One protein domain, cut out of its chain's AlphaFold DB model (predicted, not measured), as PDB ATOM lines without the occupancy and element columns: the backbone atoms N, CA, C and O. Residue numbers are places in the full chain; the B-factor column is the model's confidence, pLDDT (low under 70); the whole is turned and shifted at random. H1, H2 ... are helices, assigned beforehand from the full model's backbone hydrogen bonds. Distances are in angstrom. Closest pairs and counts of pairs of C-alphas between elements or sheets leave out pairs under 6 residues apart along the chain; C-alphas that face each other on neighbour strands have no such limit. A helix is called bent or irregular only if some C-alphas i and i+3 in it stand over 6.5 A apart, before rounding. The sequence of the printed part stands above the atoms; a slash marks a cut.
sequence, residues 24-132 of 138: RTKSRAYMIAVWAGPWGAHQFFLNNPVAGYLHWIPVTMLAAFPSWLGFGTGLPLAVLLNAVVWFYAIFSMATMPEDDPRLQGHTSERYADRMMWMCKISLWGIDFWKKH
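What this domain is: This is residues 24 to 132 of the 138 residues of an uncharacterized protein of Corynebacterium suranareeae (UniProt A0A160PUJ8). Long H5 has H1 and H4 along it, end to end, H4 and H5 forming a helical hairpin; short H2, H3 and H6 thicken the H1 end. The printed part has 109 residues, six named helices, H1 to H6 in order, and no named strand: all helix. It is compact, radius of gyration of the C-alphas 14.9 A, spanning 46 by 33 by 24 A.

How they stand to each other: Start at H1, residues 26 to 39, the hub, irregular with C-alphas 35 and 38 8.5 A apart. It touches H2, residues 41 to 45, closest C-alphas Ala 33 and His 42, 5.2 A. H2 touches H3, residues 49 to 54, closest C-alphas Gln 43 and Gly 52, 4.8 A. H4, residues 56 to 69, touches H1 only at their ends, closest C-alphas Trp 39 and Trp 56, 6.4 A. H5, residues 71 to 95, touches H1, closest C-alphas Pro 38 and Trp 86, 5.1 A, at a shallow tilt of 11 degrees, opposite ways. H6, residues 111 to 119, only just irregular with C-alphas 114 and 117 6.53 A apart, touches H2, closest C-alphas Ala 41 and Met 115, 6.3 A. Every O i to N i+4 pair is within hydrogen-bond range in H2 and H3, but 8 of 10 in H1, 7 of 10 in H4, 20 of 21 in H5 and 3 of 5 in H6.

Where its parts are: Find C-alpha 26 at (-18.655, 1.676, 37.306), where H1 begins; H5 runs 35.5 A to C-alpha 95 at (-14.945, -3.577, 30.180).

The domain as a whole: The printed part has no cut; the H5 to H6 link is long, and residues 116 to 122 have pLDDT under 70.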
ATOM      1  N   ARG A  24     -17.833   8.109  42.413       90.06
ATOM      2  CA  ARG A  24     -17.558   7.529  41.102       90.06
ATOM      3  C   ARG A  24     -17.709   6.016  41.204       90.06
ATOM      4  O   ARG A  24     -17.086   5.368  42.030       90.06
ATOM      5  N   THR A  25     -18.589   5.443  40.392       90.25
ATOM      6  CA  THR A  25     -18.802   3.990  40.347       90.25
ATOM      7  C   THR A  25     -18.918   3.531  38.907       90.25
ATOM      8  O   THR A  25     -19.390   4.284  38.049       90.25
ATOM      9  N   LYS A  26     -18.525   2.279  38.638       90.81
ATOM     10  CA  LYS A  26     -18.655   1.676  37.306       90.81
ATOM     11  C   LYS A  26     -20.101   1.722  36.816       90.81
ATOM     12  O   LYS A  26     -20.357   2.138  35.692       90.81
ATOM     13  N   SER A  27     -21.039   1.357  37.692       89.00
ATOM     14  CA  SER A  27     -22.483   1.415  37.445       89.00
ATOM     15  C   SER A  27     -22.909   2.776  36.885       89.00
ATOM     16  O   SER A  27     -23.477   2.847  35.795       89.00
ATOM     17  N   ARG A  28     -22.565   3.867  37.585       87.56
ATOM     18  CA  ARG A  28     -22.909   5.229  37.162       87.56
ATOM     19  C   ARG A  28     -22.178   5.638  35.891       87.56
ATOM     20  O   ARG A  28     -22.824   6.061  34.941       87.56
ATOM     21  N   ALA A  29     -20.862   5.443  35.823       90.38
ATOM     22  CA  ALA A  29     -20.074   5.795  34.642       90.38
ATOM     23  C   ALA A  29     -20.604   5.111  33.367       90.38
ATOM     24  O   ALA A  29     -20.716   5.744  32.317       90.38
ATOM     25  N   TYR A  30     -20.999   3.841  33.471       91.69
ATOM     26  CA  TYR A  30     -21.585   3.084  32.373       91.69
ATOM     27  C   TYR A  30     -22.983   3.580  31.985       91.69
ATOM     28  O   TYR A  30     -23.241   3.790  30.801       91.69
ATOM     29  N   MET A  31     -23.871   3.824  32.955       88.25
ATOM     30  CA  MET A  31     -25.189   4.414  32.678       88.25
ATOM     31  C   MET A  31     -25.047   5.773  31.972       88.25
ATOM     32  O   MET A  31     -25.676   5.995  30.941       88.25
ATOM     33  N   ILE A  32     -24.137   6.635  32.441       88.44
ATOM     34  CA  ILE A  32     -23.831   7.925  31.803       88.44
ATOM     35  C   ILE A  32     -23.298   7.729  30.379       88.44
ATOM     36  O   ILE A  32     -23.690   8.464  29.477       88.44
ATOM     37  N   ALA A  33     -22.415   6.755  30.141       91.25
ATOM     38  CA  ALA A  33     -21.897   6.484  28.800       91.25
ATOM     39  C   ALA A  33     -23.005   6.034  27.834       91.25
ATOM     40  O   ALA A  33     -23.004   6.418  26.665       91.25
ATOM     41  N   VAL A  34     -23.988   5.276  28.320       90.19
ATOM     42  CA  VAL A  34     -25.162   4.899  27.524       90.19
ATOM     43  C   VAL A  34     -26.079   6.094  27.279       90.19
ATOM     44  O   VAL A  34     -26.586   6.229  26.177       90.19
ATOM     45  N   TRP A  35     -26.273   6.988  28.247       87.56
ATOM     46  CA  TRP A  35     -27.177   8.131  28.081       87.56
ATOM     47  C   TRP A  35     -26.595   9.272  27.263       87.56
ATOM     48  O   TRP A  35     -27.267   9.804  26.385       87.56
ATOM     49  N   ALA A  36     -25.360   9.648  27.574       87.44
ATOM     50  CA  ALA A  36     -24.717  10.878  27.131       87.44
ATOM     51  C   ALA A  36     -23.250  10.642  26.718       87.44
ATOM     52  O   ALA A  36     -22.414  11.548  26.750       87.44
ATOM     53  N   GLY A  37     -22.922   9.413  26.308       88.31
ATOM     54  CA  GLY A  37     -21.621   9.041  25.750       88.31
ATOM     55  C   GLY A  37     -21.134   9.924  24.595       88.31
ATOM     56  O   GLY A  37     -19.972  10.326  24.659       88.31
ATOM     57  N   PRO A  38     -21.975  10.305  23.605       88.81
ATOM     58  CA  PRO A  38     -21.544  11.155  22.491       88.81
ATOM     59  C   PRO A  38     -21.007  12.516  22.951       88.81
ATOM     60  O   PRO A  38     -20.138  13.090  22.310       88.81
ATOM     61  N   TRP A  39     -21.481  13.006  24.098       88.19
ATOM     62  CA  TRP A  39     -21.097  14.300  24.664       88.19
ATOM     63  C   TRP A  39     -19.861  14.235  25.573       88.19
ATOM     64  O   TRP A  39     -19.417  15.264  26.080       88.19
ATOM     65  N   GLY A  40     -19.316  13.037  25.824       89.31
ATOM     66  CA  GLY A  40     -18.187  12.838  26.740       89.31
ATOM     67  C   GLY A  40     -18.557  12.904  28.228       89.31
ATOM     68  O   GLY A  40     -17.670  12.931  29.080       89.31
ATOM     69  N   ALA A  41     -19.851  12.880  28.564       88.94
ATOM     70  CA  ALA A  41     -20.376  13.041  29.925       88.94
ATOM     71  C   ALA A  41     -19.743  12.089  30.957       88.94
ATOM     72  O   ALA A  41     -19.370  12.482  32.062       88.94
ATOM     73  N   HIS A  42     -19.541  10.832  30.567       90.81
ATOM     74  CA  HIS A  42     -18.920   9.812  31.412       90.81
ATOM     75  C   HIS A  42     -17.459  10.144  31.753       90.81
ATOM     76  O   HIS A  42     -17.004   9.836  32.847       90.81
ATOM     77  N   GLN A  43     -16.721  10.823  30.869       93.25
ATOM     78  CA  GLN A  43     -15.353  11.262  31.163       93.25
ATOM     79  C   GLN A  43     -15.341  12.427  32.154       93.25
ATOM     80  O   GLN A  43     -14.497  12.457  33.047       93.25
ATOM     81  N   PHE A  44     -16.302  13.352  32.060       89.94
ATOM     82  CA  PHE A  44     -16.464  14.400  33.070       89.94
ATOM     83  C   PHE A  44     -16.798  13.809  34.442       89.94
ATOM     84  O   PHE A  44     -16.217  14.240  35.436       89.94
ATOM     85  N   PHE A  45     -17.644  12.775  34.488       89.56
ATOM     86  CA  PHE A  45     -17.920  12.019  35.712       89.56
ATOM     87  C   PHE A  45     -16.659  11.366  36.292       89.56
ATOM     88  O   PHE A  45     -16.444  11.384  37.499       89.56
ATOM     89  N   LEU A  46     -15.772  10.852  35.436       92.06
ATOM     90  CA  LEU A  46     -14.491  10.266  35.839       92.06
ATOM     91  C   LEU A  46     -13.402  11.303  36.176       92.06
ATOM     92  O   LEU A  46     -12.258  10.915  36.403       92.06
ATOM     93  N   ASN A  47     -13.725  12.600  36.243       91.25
ATOM     94  CA  ASN A  47     -12.766  13.703  36.401       91.25
ATOM     95  C   ASN A  47     -11.679  13.745  35.313       91.25
ATOM     96  O   ASN A  47     -10.563  14.200  35.556       91.25
ATOM     97  N   ASN A  48     -12.015  13.320  34.096       91.62
ATOM     98  CA  ASN A  48     -11.154  13.412  32.924       91.62
ATOM     99  C   ASN A  48     -11.727  14.416  31.906       91.62
ATOM    100  O   ASN A  48     -12.272  14.024  30.870       91.62
ATOM    101  N   PRO A  49     -11.636  15.731  32.180       89.38
ATOM    102  CA  PRO A  49     -12.238  16.738  31.315       89.38
ATOM    103  C   PRO A  49     -11.613  16.771  29.922       89.38
ATOM    104  O   PRO A  49     -12.321  17.026  28.956       89.38
ATOM    105  N   VAL A  50     -10.317  16.464  29.801       91.75
ATOM    106  CA  VAL A  50      -9.624  16.430  28.506       91.75
ATOM    107  C   VAL A  50     -10.270  15.392  27.591       91.75
ATOM    108  O   VAL A  50     -10.686  15.729  26.487       91.75
ATOM    109  N   ALA A  51     -10.436  14.152  28.063       91.62
ATOM    110  CA  ALA A  51     -11.114  13.124  27.276       91.62
ATOM    111  C   ALA A  51     -12.592  13.457  27.021       91.62
ATOM    112  O   ALA A  51     -13.111  13.122  25.957       91.62
ATOM    113  N   GLY A  52     -13.257  14.138  27.959       90.31
ATOM    114  CA  GLY A  52     -14.617  14.644  27.766       90.31
ATOM    115  C   GLY A  52     -14.712  15.603  26.579       90.31
ATOM    116  O   GLY A  52     -15.502  15.370  25.670       90.31
ATOM    117  N   TYR A  53     -13.845  16.616  26.520       90.44
ATOM    118  CA  TYR A  53     -13.814  17.565  25.402       90.44
ATOM    119  C   TYR A  53     -13.397  16.922  24.073       90.44
ATOM    120  O   TYR A  53     -13.890  17.328  23.024       90.44
ATOM    121  N   LEU A  54     -12.552  15.884  24.084       92.81
ATOM    122  CA  LEU A  54     -12.192  15.159  22.857       92.81
ATOM    123  C   LEU A  54     -13.394  14.483  22.178       92.81
ATOM    124  O   LEU A  54     -13.385  14.340  20.956       92.81
ATOM    125  N   HIS A  55     -14.450  14.126  22.920       90.69
ATOM    126  CA  HIS A  55     -15.678  13.584  22.318       90.69
ATOM    127  C   HIS A  55     -16.399  14.609  21.433       90.69
ATOM    128  O   HIS A  55     -17.171  14.229  20.557       90.69
ATOM    129  N   TRP A  56     -16.116  15.904  21.593       90.00
ATOM    130  CA  TRP A  56     -16.760  16.942  20.794       90.00
ATOM    131  C   TRP A  56     -16.180  17.035  19.388       90.00
ATOM    132  O   TRP A  56     -16.858  17.521  18.492       90.00
ATOM    133  N   ILE A  57     -14.963  16.530  19.163       92.25
ATOM    134  CA  ILE A  57     -14.363  16.501  17.825       92.25
ATOM    135  C   ILE A  57     -15.280  15.713  16.864       92.25
ATOM    136  O   ILE A  57     -15.757  16.314  15.902       92.25
ATOM    137  N   PRO A  58     -15.637  14.440  17.131       90.69
ATOM    138  CA  PRO A  58     -16.655  13.712  16.369       90.69
ATOM    139  C   PRO A  58     -17.984  14.456  16.220       90.69
ATOM    140  O   PRO A  58     -18.540  14.496  15.124       90.69
ATOM    141  N   VAL A  59     -18.481  15.086  17.288       88.06
ATOM    142  CA  VAL A  59     -19.759  15.818  17.258       88.06
ATOM    143  C   VAL A  59     -19.701  16.990  16.279       88.06
ATOM    144  O   VAL A  59     -20.605  17.151  15.465       88.06
ATOM    145  N   THR A  60     -18.615  17.768  16.270       90.56
ATOM    146  CA  THR A  60     -18.444  18.880  15.316       90.56
ATOM    147  C   THR A  60     -18.397  18.413  13.858       90.56
ATOM    148  O   THR A  60     -18.786  19.165  12.959       90.56
ATOM    149  N   MET A  61     -18.027  17.151  13.604       91.69
ATOM    150  CA  MET A  61     -18.062  16.576  12.255       91.69
ATOM    151  C   MET A  61     -19.483  16.417  11.705       91.69
ATOM    152  O   MET A  61     -19.636  16.362  10.486       91.69
ATOM    153  N   LEU A  62     -20.522  16.429  12.557       89.50
ATOM    154  CA  LEU A  62     -21.925  16.479  12.111       89.50
ATOM    155  C   LEU A  62     -22.233  17.733  11.295       89.50
ATOM    156  O   LEU A  62     -23.124  17.689  10.455       89.50
ATOM    157  N   ALA A  63     -21.499  18.826  11.508       89.62
ATOM    158  CA  ALA A  63     -21.577  20.013  10.666       89.62
ATOM    159  C   ALA A  63     -20.496  19.999   9.573       89.62
ATOM    160  O   ALA A  63     -20.797  20.237   8.405       89.62
ATOM    161  N   ALA A  64     -19.248  19.667   9.925       91.12
ATOM    162  CA  ALA A  64     -18.117  19.797   9.004       91.12
ATOM    163  C   ALA A  64     -18.209  18.870   7.778       91.12
ATOM    164  O   ALA A  64     -17.982  19.315   6.652       91.12
ATOM    165  N   PHE A  65     -18.566  17.592   7.957       93.31
ATOM    166  CA  PHE A  65     -18.606  16.645   6.838       93.31
ATOM    167  C   PHE A  65     -19.725  16.944   5.836       93.31
ATOM    168  O   PHE A  65     -19.418  16.965   4.643       93.31
ATOM    169  N   PRO A  66     -20.986  17.220   6.237       93.62
ATOM    170  CA  PRO A  66     -22.008  17.665   5.288       93.62
ATOM    171  C   PRO A  66     -21.615  18.922   4.509       93.62
ATOM    172  O   PRO A  66     -21.934  19.020   3.325       93.62
ATOM    173  N   SER A  67     -20.909  19.863   5.147       92.56
ATOM    174  CA  SER A  67     -20.450  21.095   4.498       92.56
ATOM    175  C   SER A  67     -19.343  20.863   3.464       92.56
ATOM    176  O   SER A  67     -19.335  21.542   2.442       92.56
ATOM    177  N   TRP A  68     -18.416  19.928   3.698       92.38
ATOM    178  CA  TRP A  68     -17.280  19.680   2.795       92.38
ATOM    179  C   TRP A  68     -17.521  18.595   1.746       92.38
ATOM    180  O   TRP A  68     -17.035  18.709   0.626       92.38
ATOM    181  N   LEU A  69     -18.252  17.538   2.098       93.69
ATOM    182  CA  LEU A  69     -18.449  16.350   1.255       93.69
ATOM    183  C   LEU A  69     -19.847  16.300   0.619       93.69
ATOM    184  O   LEU A  69     -20.184  15.339  -0.072       93.69
ATOM    185  N   GLY A  70     -20.667  17.322   0.873       93.75
ATOM    186  CA  GLY A  70     -22.083  17.348   0.527       93.75
ATOM    187  C   GLY A  70     -22.931  16.549   1.514       93.75
ATOM    188  O   GLY A  70     -22.481  15.586   2.137       93.75
ATOM    189  N   PHE A  71     -24.200  16.934   1.645       90.38
ATOM    190  CA  PHE A  71     -25.102  16.361   2.647       90.38
ATOM    191  C   PHE A  71     -25.274  14.839   2.507       90.38
ATOM    192  O   PHE A  71     -25.255  14.128   3.507       90.38
ATOM    193  N   GLY A  72     -25.374  14.328   1.271       92.44
ATOM    194  CA  GLY A  72     -25.631  12.910   0.994       92.44
ATOM    195  C   GLY A  72     -24.534  11.956   1.476       92.44
ATOM    196  O   GLY A  72     -24.851  10.899   2.006       92.44
ATOM    197  N   THR A  73     -23.260  12.334   1.345       93.38
ATOM    198  CA  THR A  73     -22.120  11.507   1.789       93.38
ATOM    199  C   THR A  73     -21.625  11.934   3.168       93.38
ATOM    200  O   THR A  73     -21.305  11.099   4.014       93.38
ATOM    201  N   GLY A  74     -21.584  13.244   3.416       94.31
ATOM    202  CA  GLY A  74     -21.041  13.818   4.638       94.31
ATOM    203  C   GLY A  74     -21.870  13.508   5.881       94.31
ATOM    204  O   GLY A  74     -21.292  13.180   6.918       94.31
ATOM    205  N   LEU A  75     -23.208  13.552   5.795       93.56
ATOM    206  CA  LEU A  75     -24.057  13.278   6.959       93.56
ATOM    207  C   LEU A  75     -23.966  11.810   7.408       93.56
ATOM    208  O   LEU A  75     -23.692  11.594   8.591       93.56
ATOM    209  N   PRO A  76     -24.113  10.794   6.530       95.94
ATOM    210  CA  PRO A  76     -23.948   9.401   6.941       95.94
ATOM    211  C   PRO A  76     -22.575   9.116   7.551       95.94
ATOM    212  O   PRO A  76     -22.491   8.416   8.559       95.94
ATOM    213  N   LEU A  77     -21.507   9.693   6.988       94.50
ATOM    214  CA  LEU A  77     -20.155   9.519   7.513       94.50
ATOM    215  C   LEU A  77     -20.008  10.116   8.919       94.50
ATOM    216  O   LEU A  77     -19.428   9.484   9.802       94.50
ATOM    217  N   ALA A  78     -20.564  11.307   9.151       94.38
ATOM    218  CA  ALA A  78     -20.523  11.942  10.462       94.38
ATOM    219  C   ALA A  78     -21.349  11.176  11.503       94.38
ATOM    220  O   ALA A  78     -20.897  10.991  12.634       94.38
ATOM    221  N   VAL A  79     -22.535  10.688  11.122       94.06
ATOM    222  CA  VAL A  79     -23.379   9.852  11.988       94.06
ATOM    223  C   VAL A  79     -22.654   8.559  12.351       94.06
ATOM    224  O   VAL A  79     -22.613   8.201  13.528       94.06
ATOM    225  N   LEU A  80     -22.027   7.891  11.379       95.81
ATOM    226  CA  LEU A  80     -21.258   6.671  11.618       95.81
ATOM    227  C   LEU A  80     -20.094   6.922  12.583       95.81
ATOM    228  O   LEU A  80     -19.918   6.162  13.532       95.81
ATOM    229  N   LEU A  81     -19.335   8.004  12.385       95.06
ATOM    230  CA  LEU A  81     -18.236   8.378  13.276       95.06
ATOM    231  C   LEU A  81     -18.723   8.596  14.717       95.06
ATOM    232  O   LEU A  81     -18.130   8.066  15.656       95.06
ATOM    233  N   ASN A  82     -19.822   9.333  14.898       94.00
ATOM    234  CA  ASN A  82     -20.402   9.574  16.220       94.00
ATOM    235  C   ASN A  82     -20.919   8.281  16.861       94.00
ATOM    236  O   ASN A  82     -20.683   8.052  18.046       94.00
ATOM    237  N   ALA A  83     -21.562   7.408  16.082       93.44
ATOM    238  CA  ALA A  83     -22.008   6.105  16.559       93.44
ATOM    239  C   ALA A  83     -20.824   5.245  17.023       93.44
ATOM    240  O   ALA A  83     -20.869   4.698  18.121       93.44
ATOM    241  N   VAL A  84     -19.740   5.168  16.242       94.75
ATOM    242  CA  VAL A  84     -18.529   4.408  16.603       94.75
ATOM    243  C   VAL A  84     -17.935   4.908  17.918       94.75
ATOM    244  O   VAL A  84     -17.655   4.107  18.808       94.75
ATOM    245  N   VAL A  85     -17.788   6.225  18.074       94.19
ATOM    246  CA  VAL A  85     -17.247   6.824  19.304       94.19
ATOM    247  C   VAL A  85     -18.166   6.567  20.494       94.19
ATOM    248  O   VAL A  85     -17.693   6.227  21.578       94.19
ATOM    249  N   TRP A  86     -19.481   6.655  20.300       93.81
ATOM    250  CA  TRP A  86     -20.447   6.355  21.350       93.81
ATOM    251  C   TRP A  86     -20.403   4.883  21.779       93.81
ATOM    252  O   TRP A  86     -20.306   4.595  22.973       93.81
ATOM    253  N   PHE A  87     -20.396   3.943  20.831       94.00
ATOM    254  CA  PHE A  87     -20.262   2.518  21.140       94.00
ATOM    255  C   PHE A  87     -18.931   2.204  21.821       94.00
ATOM    256  O   PHE A  87     -18.907   1.410  22.761       94.00
ATOM    257  N   TYR A  88     -17.844   2.858  21.409       93.38
ATOM    258  CA  TYR A  88     -16.552   2.737  22.076       93.38
ATOM    259  C   TYR A  88     -16.604   3.239  23.524       93.38
ATOM    260  O   TYR A  88     -16.122   2.550  24.423       93.38
ATOM    261  N   ALA A  89     -17.243   4.383  23.785       93.44
ATOM    262  CA  ALA A  89     -17.444   4.887  25.142       93.44
ATOM    263  C   ALA A  89     -18.196   3.869  26.016       93.44
ATOM    264  O   ALA A  89     -17.721   3.518  27.099       93.44
ATOM    265  N   ILE A  90     -19.312   3.324  25.518       94.50
ATOM    266  CA  ILE A  90     -20.094   2.293  26.217       94.50
ATOM    267  C   ILE A  90     -19.233   1.055  26.493       94.50
ATOM    268  O   ILE A  90     -19.172   0.583  27.629       94.50
ATOM    269  N   PHE A  91     -18.540   0.547  25.472       94.19
ATOM    270  CA  PHE A  91     -17.692  -0.637  25.582       94.19
ATOM    271  C   PHE A  91     -16.549  -0.439  26.583       94.19
ATOM    272  O   PHE A  91     -16.295  -1.310  27.417       94.19
ATOM    273  N   SER A  92     -15.893   0.721  26.554       93.06
ATOM    274  CA  SER A  92     -14.799   1.049  27.471       93.06
ATOM    275  C   SER A  92     -15.255   1.068  28.934       93.06
ATOM    276  O   SER A  92     -14.534   0.592  29.805       93.06
ATOM    277  N   MET A  93     -16.473   1.548  29.217       94.38
ATOM    278  CA  MET A  93     -17.040   1.510  30.569       94.38
ATOM    279  C   MET A  93     -17.519   0.105  30.955       94.38
ATOM    280  O   MET A  93     -17.382  -0.293  32.109       94.38
ATOM    281  N   ALA A  94     -18.053  -0.671  30.007       92.81
ATOM    282  CA  ALA A  94     -18.486  -2.049  30.255       92.81
ATOM    283  C   ALA A  94     -17.311  -2.954  30.665       92.81
ATOM    284  O   ALA A  94     -17.438  -3.774  31.579       92.81
ATOM    285  N   THR A  95     -16.168  -2.778  29.999       92.56
ATOM    286  CA  THR A  95     -14.945  -3.577  30.180       92.56
ATOM    287  C   THR A  95     -14.020  -3.066  31.282       92.56
ATOM    288  O   THR A  95     -13.115  -3.787  31.692       92.56
ATOM    289  N   MET A  96     -14.263  -1.862  31.805       92.75
ATOM    290  CA  MET A  96     -13.513  -1.301  32.928       92.75
ATOM    291  C   MET A  96     -13.627  -2.198  34.180       92.75
ATOM    292  O   MET A  96     -14.743  -2.597  34.526       92.75
ATOM    293  N   PRO A  97     -12.528  -2.513  34.884       91.81
ATOM    294  CA  PRO A  97     -12.583  -3.182  36.186       91.81
ATOM    295  C   PRO A  97     -13.344  -2.351  37.236       91.81
ATOM    296  O   PRO A  97     -13.383  -1.126  37.149       91.81
ATOM    297  N   GLU A  98     -13.971  -2.987  38.230       89.06
ATOM    298  CA  GLU A  98     -14.686  -2.239  39.286       89.06
ATOM    299  C   GLU A  98     -13.742  -1.520  40.263       89.06
ATOM    300  O   GLU A  98     -14.133  -0.529  40.874       89.06
ATOM    301  N   ASP A  99     -12.497  -1.979  40.360       91.25
ATOM    302  CA  ASP A  99     -11.410  -1.426  41.169       91.25
ATOM    303  C   ASP A  99     -10.518  -0.432  40.399       91.25
ATOM    304  O   ASP A  99      -9.483   0.001  40.913       91.25
ATOM    305  N   ASP A 100     -10.913  -0.038  39.180       93.12
ATOM    306  CA  ASP A 100     -10.148   0.895  38.347       93.12
ATOM    307  C   ASP A 100      -9.853   2.207  39.111       93.12
ATOM    308  O   ASP A 100     -10.775   2.828  39.654       93.12
ATOM    309  N   PRO A 101      -8.594   2.691  39.131       92.50
ATOM    310  CA  PRO A 101      -8.214   3.909  39.849       92.50
ATOM    311  C   PRO A 101      -9.052   5.143  39.488       92.50
ATOM    312  O   PRO A 101      -9.247   6.033  40.314       92.50
ATOM    313  N   ARG A 102      -9.598   5.207  38.266       91.38
ATOM    314  CA  ARG A 102     -10.451   6.316  37.806       91.38
ATOM    315  C   ARG A 102     -11.795   6.376  38.533       91.38
ATOM    316  O   ARG A 102     -12.426   7.434  38.548       91.38
ATOM    317  N   LEU A 103     -12.226   5.263  39.125       91.31
ATOM    318  CA  LEU A 103     -13.451   5.151  39.913       91.31
ATOM    319  C   LEU A 103     -13.245   5.536  41.382       91.31
ATOM    320  O   LEU A 103     -14.218   5.697  42.107       91.31
ATOM    321  N   GLN A 104     -12.010   5.720  41.850       89.56
ATOM    322  CA  GLN A 104     -11.767   6.013  43.262       89.56
ATOM    323  C   GLN A 104     -12.192   7.442  43.618       89.56
ATOM    324  O   GLN A 104     -11.762   8.399  42.988       89.56
ATOM    325  N   GLY A 105     -13.002   7.629  44.659       89.38
ATOM    326  CA  GLY A 105     -13.401   8.955  45.152       89.38
ATOM    327  C   GLY A 105     -14.634   9.544  44.455       89.38
ATOM    328  O   GLY A 105     -15.504   8.816  43.984       89.38
ATOM    329  N   HIS A 106     -14.728  10.875  44.414       89.88
ATOM    330  CA  HIS A 106     -15.947  11.590  44.014       89.88
ATOM    331  C   HIS A 106     -15.744  12.459  42.765       89.88
ATOM    332  O   HIS A 106     -14.614  12.749  42.362       89.88
ATOM    333  N   THR A 107     -16.847  12.862  42.139       86.81
ATOM    334  CA  THR A 107     -16.858  13.852  41.057       86.81
ATOM    335  C   THR A 107     -16.293  15.197  41.522       86.81
ATOM    336  O   THR A 107     -16.377  15.555  42.694       86.81
ATOM    337  N   SER A 108     -15.712  15.963  40.597       84.44
ATOM    338  CA  SER A 108     -15.249  17.328  40.865       84.44
ATOM    339  C   SER A 108     -16.420  18.264  41.165       84.44
ATOM    340  O   SER A 108     -17.504  18.066  40.624       84.44
ATOM    341  N   GLU A 109     -16.179  19.352  41.895       81.44
ATOM    342  CA  GLU A 109     -17.184  20.398  42.168       81.44
ATOM    343  C   GLU A 109     -17.800  20.984  40.886       81.44
ATOM    344  O   GLU A 109     -18.987  21.274  40.828       81.44
ATOM    345  N   ARG A 110     -17.011  21.068  39.806       78.06
ATOM    346  CA  ARG A 110     -17.452  21.563  38.488       78.06
ATOM    347  C   ARG A 110     -18.183  20.519  37.642       78.06
ATOM    348  O   ARG A 110     -18.388  20.728  36.448       78.06
ATOM    349  N   TYR A 111     -18.483  19.348  38.201       78.62
ATOM    350  CA  TYR A 111     -19.139  18.275  37.461       78.62
ATOM    351  C   TYR A 111     -20.550  18.683  37.033       78.62
ATOM    352  O   TYR A 111     -20.855  18.559  35.852       78.62
ATOM    353  N   ALA A 112     -21.355  19.236  37.947       75.69
ATOM    354  CA  ALA A 112     -22.723  19.665  37.655       75.69
ATOM    355  C   ALA A 112     -22.766  20.667  36.487       75.69
ATOM    356  O   ALA A 112     -23.476  20.435  35.511       75.69
ATOM    357  N   ASP A 113     -21.906  21.691  36.507       76.69
ATOM    358  CA  ASP A 113     -21.810  22.688  35.429       76.69
ATOM    359  C   ASP A 113     -21.481  22.059  34.067       76.69
ATOM    360  O   ASP A 113     -22.057  22.416  33.038       76.69
ATOM    361  N   ARG A 114     -20.557  21.091  34.048       76.44
ATOM    362  CA  ARG A 114     -20.148  20.381  32.824       76.44
ATOM    363  C   ARG A 114     -21.222  19.415  32.324       76.44
ATOM    364  O   ARG A 114     -21.274  19.132  31.129       76.44
ATOM    365  N   MET A 115     -22.056  18.909  33.227       72.44
ATOM    366  CA  MET A 115     -23.068  17.895  32.950       72.44
ATOM    367  C   MET A 115     -24.396  18.502  32.479       72.44
ATOM    368  O   MET A 115     -24.979  18.030  31.500       72.44
ATOM    369  N   MET A 116     -24.847  19.571  33.142       64.69
ATOM    370  CA  MET A 116     -26.193  20.145  33.013       64.69
ATOM    371  C   MET A 116     -26.480  20.777  31.654       64.69
ATOM    372  O   MET A 116     -27.621  20.756  31.192       64.69
ATOM    373  N   TRP A 117     -25.464  21.312  30.980       63.22
ATOM    374  CA  TRP A 117     -25.654  21.890  29.649       63.22
ATOM    375  C   TRP A 117     -25.824  20.811  28.564       63.22
ATOM    376  O   TRP A 117     -26.499  21.043  27.566       63.22
ATOM    377  N   MET A 118     -25.256  19.615  28.765       62.53
ATOM    378  CA  MET A 118     -25.142  18.573  27.731       62.53
ATOM    379  C   MET A 118     -26.163  17.435  27.903       62.53
ATOM    380  O   MET A 118     -26.647  16.865  26.924       62.53
ATOM    381  N   CYS A 119     -26.519  17.094  29.146       62.31
ATOM    382  CA  CYS A 119     -27.361  15.927  29.429       62.31
ATOM    383  C   CYS A 119     -28.867  16.185  29.267       62.31
ATOM    384  O   CYS A 119     -29.599  15.232  29.010       62.31
ATOM    385  N   LYS A 120     -29.330  17.445  29.292       59.56
ATOM    386  CA  LYS A 120     -30.760  17.787  29.123       59.56
ATOM    387  C   LYS A 120     -31.354  17.395  27.762       59.56
ATOM    388  O   LYS A 120     -32.568  17.309  27.634       59.56
ATOM    389  N   ILE A 121     -30.517  17.149  26.752       60.97
ATOM    390  CA  ILE A 121     -30.931  16.740  25.395       60.97
ATOM    391  C   ILE A 121     -30.757  15.212  25.196       60.97
ATOM    392  O   ILE A 121     -31.032  14.667  24.131       60.97
ATOM    393  N   SER A 122     -30.280  14.496  26.218       65.56
ATOM    394  CA  SER A 122     -29.871  13.087  26.139       65.56
ATOM    395  C   SER A 122     -30.929  12.126  26.703       65.56
ATOM    396  O   SER A 122     -31.940  12.546  27.255       65.56
ATOM    397  N   LEU A 123     -30.679  10.812  26.629       72.50
ATOM    398  CA  LEU A 123     -31.539   9.754  27.204       72.50
ATOM    399  C   LEU A 123     -31.435   9.660  28.743       72.50
ATOM    400  O   LEU A 123     -31.573   8.583  29.326       72.50
ATOM    401  N   TRP A 124     -31.114  10.778  29.388       73.94
ATOM    402  CA  TRP A 124     -30.824  10.877  30.809       73.94
ATOM    403  C   TRP A 124     -32.039  10.489  31.657       73.94
ATOM    404  O   TRP A 124     -33.181  10.750  31.286       73.94
ATOM    405  N   GLY A 125     -31.801   9.816  32.783       71.69
ATOM    406  CA  GLY A 125     -32.872   9.369  33.678       71.69
ATOM    407  C   GLY A 125     -33.711   8.189  33.163       71.69
ATOM    408  O   GLY A 125     -34.580   7.708  33.890       71.69
ATOM    409  N   ILE A 126     -33.444   7.652  31.962       78.75
ATOM    410  CA  ILE A 126     -34.133   6.454  31.454       78.75
ATOM    411  C   ILE A 126     -33.460   5.183  31.977       78.75
ATOM    412  O   ILE A 126     -32.319   4.860  31.631       78.75
ATOM    413  N   ASP A 127     -34.200   4.397  32.756       79.50
ATOM    414  CA  ASP A 127     -33.732   3.108  33.264       79.50
ATOM    415  C   ASP A 127     -33.855   1.975  32.232       79.50
ATOM    416  O   ASP A 127     -34.799   1.177  32.246       79.50
ATOM    417  N   PHE A 128     -32.853   1.852  31.360       82.12
ATOM    418  CA  PHE A 128     -32.786   0.771  30.370       82.12
ATOM    419  C   PHE A 128     -32.651  -0.636  30.977       82.12
ATOM    420  O   PHE A 128     -32.910  -1.631  30.295       82.12
ATOM    421  N   TRP A 129     -32.273  -0.753  32.254       84.44
ATOM    422  CA  TRP A 129     -31.995  -2.037  32.908       84.44
ATOM    423  C   TRP A 129     -33.070  -2.464  33.902       84.44
ATOM    424  O   TRP A 129     -32.943  -3.543  34.484       84.44
ATOM    425  N   LYS A 130     -34.160  -1.696  34.044       81.25
ATOM    426  CA  LYS A 130     -35.262  -1.971  34.981       81.25
ATOM    427  C   LYS A 130     -35.693  -3.439  34.980       81.25
ATOM    428  O   LYS A 130     -35.681  -4.095  36.017       81.25
ATOM    429  N   LYS A 131     -35.990  -3.983  33.794       79.56
ATOM    430  CA  LYS A 131     -36.429  -5.381  33.617       79.56
ATOM    431  C   LYS A 131     -35.374  -6.407  34.053       79.56
ATOM    432  O   LYS A 131     -35.727  -7.457  34.566       79.56
ATOM    433  N   HIS A 132     -34.090  -6.105  33.856       75.75
ATOM    434  CA  HIS A 132     -32.998  -7.027  34.187       75.75
ATOM    435  C   HIS A 132     -32.713  -7.063  35.691       75.75
ATOM    436  O   HIS A 132     -32.268  -8.091  36.191       75.75
TER     437      HIS A 132